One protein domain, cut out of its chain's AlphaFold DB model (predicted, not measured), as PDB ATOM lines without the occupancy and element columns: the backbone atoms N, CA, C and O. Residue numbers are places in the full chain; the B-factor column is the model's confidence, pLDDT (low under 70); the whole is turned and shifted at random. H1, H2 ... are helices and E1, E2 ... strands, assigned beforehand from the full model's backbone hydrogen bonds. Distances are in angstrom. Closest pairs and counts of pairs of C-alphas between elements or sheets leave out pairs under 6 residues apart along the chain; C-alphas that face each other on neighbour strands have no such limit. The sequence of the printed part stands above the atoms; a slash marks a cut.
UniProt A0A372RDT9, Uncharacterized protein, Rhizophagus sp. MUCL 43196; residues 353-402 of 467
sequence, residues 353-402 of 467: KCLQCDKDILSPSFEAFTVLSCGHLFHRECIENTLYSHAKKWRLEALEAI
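This is residues 353 to 402 of the 467 residues of an uncharacterized protein of Rhizophagus sp. MUCL 43196 (UniProt A0A372RDT9). A small head, made of a short two-stranded hairpin and a long loop stretch, sends out one long helix like a handle. The hairpin is E1 and E2; H1 begins directly after E2, and its residues 387 to 402 stick out free of the head and make much of the length. The printed part has 50 residues, with two named strands and one named helix in the order E1, E2, H1; the sheet, E1 - E2, is antiparallel and the class is mixed, helices and strands. The whole is loose, with a radius of gyration of the C-alphas of 14.1 A and spans of 46 by 23 by 15 A.

E1, residues 369 to 371, and E2, residues 377 to 379, form an antiparallel hairpin, with 156 degrees between their directions. The C-alphas of Thr 370 and Phe 378 face each other at 5.4 A. N 370 and O 378 are 2.8 A apart and N 378 and O 370 are 3.0 A apart, both within hydrogen-bond range. H1, residues 380 to 402, follows E2 by a tight link with 0 residues between them. The closest C-alphas of E1 and H1 are those of Phe 369 and Arg 380, 4.9 A apart. In H1 every O i to N i+4 pair is within hydrogen-bond range.

E1 begins at C-alpha 369, (26.607, 76.058, 100.272), and has 6.9 A from first to last C-alpha. E2 has 7.1 A. H1 runs 33.2 A from C-alpha 380, (29.558, 79.188, 97.993), to C-alpha 402, (32.965, 105.554, 78.105). Residues 353 to 368 hold no named element.

The two C-alphas farthest apart are those of Pro 364 and Ile 402, at 47.0 A. Without residues 387 to 402 the body spans 25 by 19 by 15 A. The printed part has no cut, and the links E1 to E2 and E2 to H1 are tight. The mean pLDDT of the printed part is 89.5, and residues 364 to 366 are under 70.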
ATOM      1  N   LYS A 353      21.296  69.211  93.160       94.94
ATOM      2  CA  LYS A 353      22.678  69.539  92.791       94.94
ATOM      3  C   LYS A 353      22.873  71.044  92.641       94.94
ATOM      4  O   LYS A 353      21.930  71.780  92.355       94.94
ATOM      5  N   CYS A 354      24.117  71.502  92.771       94.62
ATOM      6  CA  CYS A 354      24.460  72.895  92.505       94.62
ATOM      7  C   CYS A 354      24.168  73.242  91.041       94.62
ATOM      8  O   CYS A 354      24.759  72.658  90.135       94.62
ATOM      9  N   LEU A 355      23.317  74.242  90.799       91.50
ATOM     10  CA  LEU A 355      22.912  74.622  89.438       91.50
ATOM     11  C   LEU A 355      24.050  75.151  88.561       91.50
ATOM     12  O   LEU A 355      23.939  75.136  87.338       91.50
ATOM     13  N   GLN A 356      25.129  75.644  89.170       93.56
ATOM     14  CA  GLN A 356      26.232  76.255  88.432       93.56
ATOM     15  C   GLN A 356      27.260  75.229  87.944       93.56
ATOM     16  O   GLN A 356      27.822  75.392  86.864       93.56
ATOM     17  N   CYS A 357      27.539  74.193  88.739       94.56
ATOM     18  CA  CYS A 357      28.590  73.217  88.438       94.56
ATOM     19  C   CYS A 357      28.084  71.772  88.302       94.56
ATOM     20  O   CYS A 357      28.889  70.893  87.999       94.56
ATOM     21  N   ASP A 358      26.786  71.531  88.519       93.75
ATOM     22  CA  ASP A 358      26.107  70.224  88.468       93.75
ATOM     23  C   ASP A 358      26.727  69.151  89.389       93.75
ATOM     24  O   ASP A 358      26.585  67.944  89.180       93.75
ATOM     25  N   LYS A 359      27.444  69.588  90.433       92.62
ATOM     26  CA  LYS A 359      28.003  68.714  91.473       92.62
ATOM     27  C   LYS A 359      27.060  68.626  92.668       92.62
ATOM     28  O   LYS A 359      26.377  69.597  93.009       92.62
ATOM     29  N   ASP A 360      27.076  67.476  93.333       92.44
ATOM     30  CA  ASP A 360      26.308  67.253  94.555       92.44
ATOM     31  C   ASP A 360      26.798  68.188  95.662       92.44
ATOM     32  O   ASP A 360      28.003  68.333  95.899       92.44
ATOM     33  N   ILE A 361      25.851  68.816  96.351       89.25
ATOM     34  CA  ILE A 361      26.131  69.818  97.386       89.25
ATOM     35  C   ILE A 361      26.689  69.174  98.649       89.25
ATOM     36  O   ILE A 361      27.515  69.763  99.336       89.25
ATOM     37  N   LEU A 362      26.308  67.921  98.890       85.00
ATOM     38  CA  LEU A 362      26.833  67.086  99.965       85.00
ATOM     39  C   LEU A 362      27.995  66.200  99.501       85.00
ATOM     40  O   LEU A 362      28.195  65.115 100.047       85.00
ATOM     41  N   SER A 363      28.752  66.620  98.480       80.06
ATOM     42  CA  SER A 363      29.996  65.920  98.151       80.06
ATOM     43  C   SER A 363      30.890  65.846  99.400       80.06
ATOM     44  O   SER A 363      30.929  66.801 100.177       80.06
ATOM     45  N   PRO A 364      31.618  64.733  99.608       67.00
ATOM     46  CA  PRO A 364      32.311  64.428 100.865       67.00
ATOM     47  C   PRO A 364      33.389  65.440 101.288       67.00
ATOM     48  O   PRO A 364      33.896  65.343 102.398       67.00
ATOM     49  N   SER A 365      33.727  66.413 100.438       69.12
ATOM     50  CA  SER A 365      34.603  67.543 100.762       69.12
ATOM     51  C   SER A 365      33.893  68.720 101.455       69.12
ATOM     52  O   SER A 365      34.497  69.780 101.545       69.12
ATOM     53  N   PHE A 366      32.636  68.558 101.905       60.19
ATOM     54  CA  PHE A 366      31.827  69.538 102.660       60.19
ATOM     55  C   PHE A 366      32.111  71.000 102.295       60.19
ATOM     56  O   PHE A 366      32.525  71.818 103.114       60.19
ATOM     57  N   GLU A 367      31.880  71.338 101.033       75.19
ATOM     58  CA  GLU A 367      32.017  72.712 100.577       75.19
ATOM     59  C   GLU A 367      30.788  73.506 101.039       75.19
ATOM     60  O   GLU A 367      29.648  73.084 100.823       75.19
ATOM     61  N   ALA A 368      31.000  74.647 101.702       88.00
ATOM     62  CA  ALA A 368      29.903  75.491 102.169       88.00
ATOM     63  C   ALA A 368      28.940  75.814 101.013       88.00
ATOM     64  O   ALA A 368      29.369  76.129  99.899       88.00
ATOM     65  N   PHE A 369      27.633  75.771 101.272       92.50
ATOM     66  CA  PHE A 369      26.607  76.058 100.272       92.50
ATOM     67  C   PHE A 369      25.663  77.162 100.733       92.50
ATOM     68  O   PHE A 369      25.595  77.518 101.908       92.50
ATOM     69  N   THR A 370      24.948  77.750  99.783       90.56
ATOM     70  CA  THR A 370      23.971  78.811 100.020       90.56
ATOM     71  C   THR A 370      22.648  78.423  99.382       90.56
ATOM     72  O   THR A 370      22.606  78.024  98.217       90.56
ATOM     73  N   VAL A 371      21.567  78.554 100.151       93.50
ATOM     74  CA  VAL A 371      20.192  78.402  99.666       93.50
ATOM     75  C   VAL A 371      19.651  79.790  99.353       93.50
ATOM     76  O   VAL A 371      19.575  80.642 100.240       93.50
ATOM     77  N   LEU A 372      19.296  80.045  98.098       91.00
ATOM     78  CA  LEU A 372      18.647  81.298  97.721       91.00
ATOM     79  C   LEU A 372      17.171  81.284  98.129       91.00
ATOM     80  O   LEU A 372      16.559  80.232  98.296       91.00
ATOM     81  N   SER A 373      16.553  82.464  98.213       86.31
ATOM     82  CA  SER A 373      15.118  82.600  98.510       86.31
ATOM     83  C   SER A 373      14.206  81.907  97.489       86.31
ATOM     84  O   SER A 373      13.072  81.566  97.813       86.31
ATOM     85  N   CYS A 374      14.697  81.658  96.271       91.12
ATOM     86  CA  CYS A 374      14.012  80.867  95.247       91.12
ATOM     87  C   CYS A 374      14.144  79.343  95.435       91.12
ATOM     88  O   CYS A 374      13.664  78.595  94.591       91.12
ATOM     89  N   GLY A 375      14.783  78.880  96.513       90.19
ATOM     90  CA  GLY A 375      14.974  77.461  96.834       90.19
ATOM     91  C   GLY A 375      16.175  76.810  96.147       90.19
ATOM     92  O   GLY A 375      16.565  75.712  96.522       90.19
ATOM     93  N   HIS A 376      16.797  77.492  95.184       92.88
ATOM     94  CA  HIS A 376      17.976  76.980  94.500       92.88
ATOM     95  C   HIS A 376      19.199  76.941  95.414       92.88
ATOM     96  O   HIS A 376      19.462  77.876  96.178       92.88
ATOM     97  N   LEU A 377      19.969  75.869  95.272       94.00
ATOM     98  CA  LEU A 377      21.156  75.605  96.059       94.00
ATOM     99  C   LEU A 377      22.420  75.802  95.206       94.00
ATOM    100  O   LEU A 377      22.501  75.334  94.068       94.00
ATOM    101  N   PHE A 378      23.419  76.486  95.762       94.56
ATOM    102  CA  PHE A 378      24.708  76.736  95.109       94.56
ATOM    103  C   PHE A 378      25.858  76.454  96.069       94.56
ATOM    104  O   PHE A 378      25.765  76.796  97.249       94.56
ATOM    105  N   HIS A 379      26.979  75.925  95.570       95.25
ATOM    106  CA  HIS A 379      28.243  76.019  96.307       95.25
ATOM    107  C   HIS A 379      28.606  77.489  96.493       95.25
ATOM    108  O   HIS A 379      28.433  78.302  95.578       95.25
ATOM    109  N   ARG A 380      29.137  77.826  97.665       91.06
ATOM    110  CA  ARG A 380      29.558  79.188  97.993       91.06
ATOM    111  C   ARG A 380      30.571  79.722  96.979       91.06
ATOM    112  O   ARG A 380      30.407  80.828  96.473       91.06
ATOM    113  N   GLU A 381      31.543  78.901  96.593       91.88
ATOM    114  CA  GLU A 381      32.533  79.277  95.580       91.88
ATOM    115  C   GLU A 381      31.877  79.554  94.214       91.88
ATOM    116  O   GLU A 381      32.237  80.497  93.512       91.88
ATOM    117  N   CYS A 382      30.855  78.776  93.840       94.31
ATOM    118  CA  CYS A 382      30.150  78.954  92.572       94.31
ATOM    119  C   CYS A 382      29.395  80.288  92.507       94.31
ATOM    120  O   CYS A 382      29.443  80.963  91.472       94.31
ATOM    121  N   ILE A 383      28.711  80.689  93.585       92.62
ATOM    122  CA  ILE A 383      28.001  81.975  93.620       92.62
ATOM    123  C   ILE A 383      28.981  83.151  93.687       92.62
ATOM    124  O   ILE A 383      28.818  84.111  92.934       92.62
ATOM    125  N   GLU A 384      30.042  83.056  94.493       91.62
ATOM    126  CA  GLU A 384      31.069  84.098  94.602       91.62
ATOM    127  C   GLU A 384      31.799  84.309  93.264       91.62
ATOM    128  O   GLU A 384      31.901  85.444  92.790       91.62
ATOM    129  N   ASN A 385      32.200  83.231  92.581       92.62
ATOM    130  CA  ASN A 385      32.828  83.311  91.259       92.62
ATOM    131  C   ASN A 385      31.882  83.890  90.198       92.62
ATOM    132  O   ASN A 385      32.304  84.689  89.356       92.62
ATOM    133  N   THR A 386      30.596  83.532  90.247       93.06
ATOM    134  CA  THR A 386      29.593  84.083  89.326       93.06
ATOM    135  C   THR A 386      29.434  85.586  89.541       93.06
ATOM    136  O   THR A 386      29.549  86.353  88.582       93.06
ATOM    137  N   LEU A 387      29.276  86.028  90.792       90.56
ATOM    138  CA  LEU A 387      29.174  87.447  91.143       90.56
ATOM    139  C   LEU A 387      30.434  88.226  90.745       90.56
ATOM    140  O   LEU A 387      30.331  89.289  90.131       90.56
ATOM    141  N   TYR A 388      31.617  87.675  91.018       89.50
ATOM    142  CA  TYR A 388      32.889  88.289  90.643       89.50
ATOM    143  C   TYR A 388      33.031  88.429  89.121       89.50
ATOM    144  O   TYR A 388      33.410  89.491  88.617       89.50
ATOM    145  N   SER A 389      32.678  87.385  88.366       89.75
ATOM    146  CA  SER A 389      32.736  87.406  86.902       89.75
ATOM    147  C   SER A 389      31.770  88.433  86.295       89.75
ATOM    148  O   SER A 389      32.157  89.172  85.386       89.75
ATOM    149  N   HIS A 390      30.556  88.553  86.843       90.50
ATOM    150  CA  HIS A 390      29.582  89.567  86.440       90.50
ATOM    151  C   HIS A 390      30.058  90.982  86.764       90.50
ATOM    152  O   HIS A 390      30.037  91.841  85.882       90.50
ATOM    153  N   ALA A 391      30.564  91.218  87.975       87.19
ATOM    154  CA  ALA A 391      31.103  92.520  88.364       87.19
ATOM    155  C   ALA A 391      32.267  92.946  87.453       87.19
ATOM    156  O   ALA A 391      32.325  94.086  86.986       87.19
ATOM    157  N   LYS A 392      33.172  92.011  87.130       91.69
ATOM    158  CA  LYS A 392      34.281  92.254  86.201       91.69
ATOM    159  C   LYS A 392      33.785  92.581  84.793       91.69
ATOM    160  O   LYS A 392      34.297  93.516  84.179       91.69
ATOM    161  N   LYS A 393      32.797  91.837  84.285       94.81
ATOM    162  CA  LYS A 393      32.201  92.076  82.965       94.81
ATOM    163  C   LYS A 393      31.541  93.454  82.890       94.81
ATOM    164  O   LYS A 393      31.865  94.214  81.986       94.81
ATOM    165  N   TRP A 394      30.711  93.814  83.868       92.50
ATOM    166  CA  TRP A 394      30.082  95.138  83.934       92.50
ATOM    167  C   TRP A 394      31.096  96.274  83.990       92.50
ATOM    168  O   TRP A 394      30.927  97.284  83.315       92.50
ATOM    169  N   ARG A 395      32.189  96.102  84.740       90.50
ATOM    170  CA  ARG A 395      33.268  97.093  84.770       90.50
ATOM    171  C   ARG A 395      33.907  97.289  83.393       90.50
ATOM    172  O   ARG A 395      34.207  98.422  83.026       90.50
ATOM    173  N   LEU A 396      34.129  96.212  82.640       92.62
ATOM    174  CA  LEU A 396      34.690  96.294  81.288       92.62
ATOM    175  C   LEU A 396      33.708  96.938  80.302       92.62
ATOM    176  O   LEU A 396      34.111  97.836  79.568       92.62
ATOM    177  N   GLU A 397      32.432  96.550  80.341       93.81
ATOM    178  CA  GLU A 397      31.382  97.139  79.497       93.81
ATOM    179  C   GLU A 397      31.195  98.638  79.782       93.81
ATOM    180  O   GLU A 397      31.070  99.431  78.852       93.81
ATOM    181  N   ALA A 398      31.257  99.059  81.050       88.75
ATOM    182  CA  ALA A 398      31.200 100.472  81.421       88.75
ATOM    183  C   ALA A 398      32.401 101.265  80.877       88.75
ATOM    184  O   ALA A 398      32.236 102.363  80.348       88.75
ATOM    185  N   LEU A 399      33.613 100.703  80.956       89.75
ATOM    186  CA  LEU A 399      34.813 101.334  80.396       89.75
ATOM    187  C   LEU A 399      34.761 101.425  78.865       89.75
ATOM    188  O   LEU A 399      35.239 102.404  78.291       89.75
ATOM    189  N   GLU A 400      34.188 100.428  78.196       95.00
ATOM    190  CA  GLU A 400      33.998 100.439  76.744       95.00
ATOM    191  C   GLU A 400      32.918 101.442  76.313       95.00
ATOM    192  O   GLU A 400      33.111 102.165  75.334       95.00
ATOM    193  N   ALA A 401      31.833 101.581  77.079       90.38
ATOM    194  CA  ALA A 401      30.812 102.606  76.856       90.38
ATOM    195  C   ALA A 401      31.381 104.031  76.985       90.38
ATOM    196  O   ALA A 401      31.060 104.900  76.178       90.38
ATOM    197  N   ILE A 402      32.281 104.261  77.948       88.88
ATOM    198  CA  ILE A 402      32.965 105.554  78.105       88.88
ATOM    199  C   ILE A 402      33.873 105.845  76.900       88.88
ATOM    200  O   ILE A 402      33.894 106.971  76.413       88.88
TER     201      ILE A 402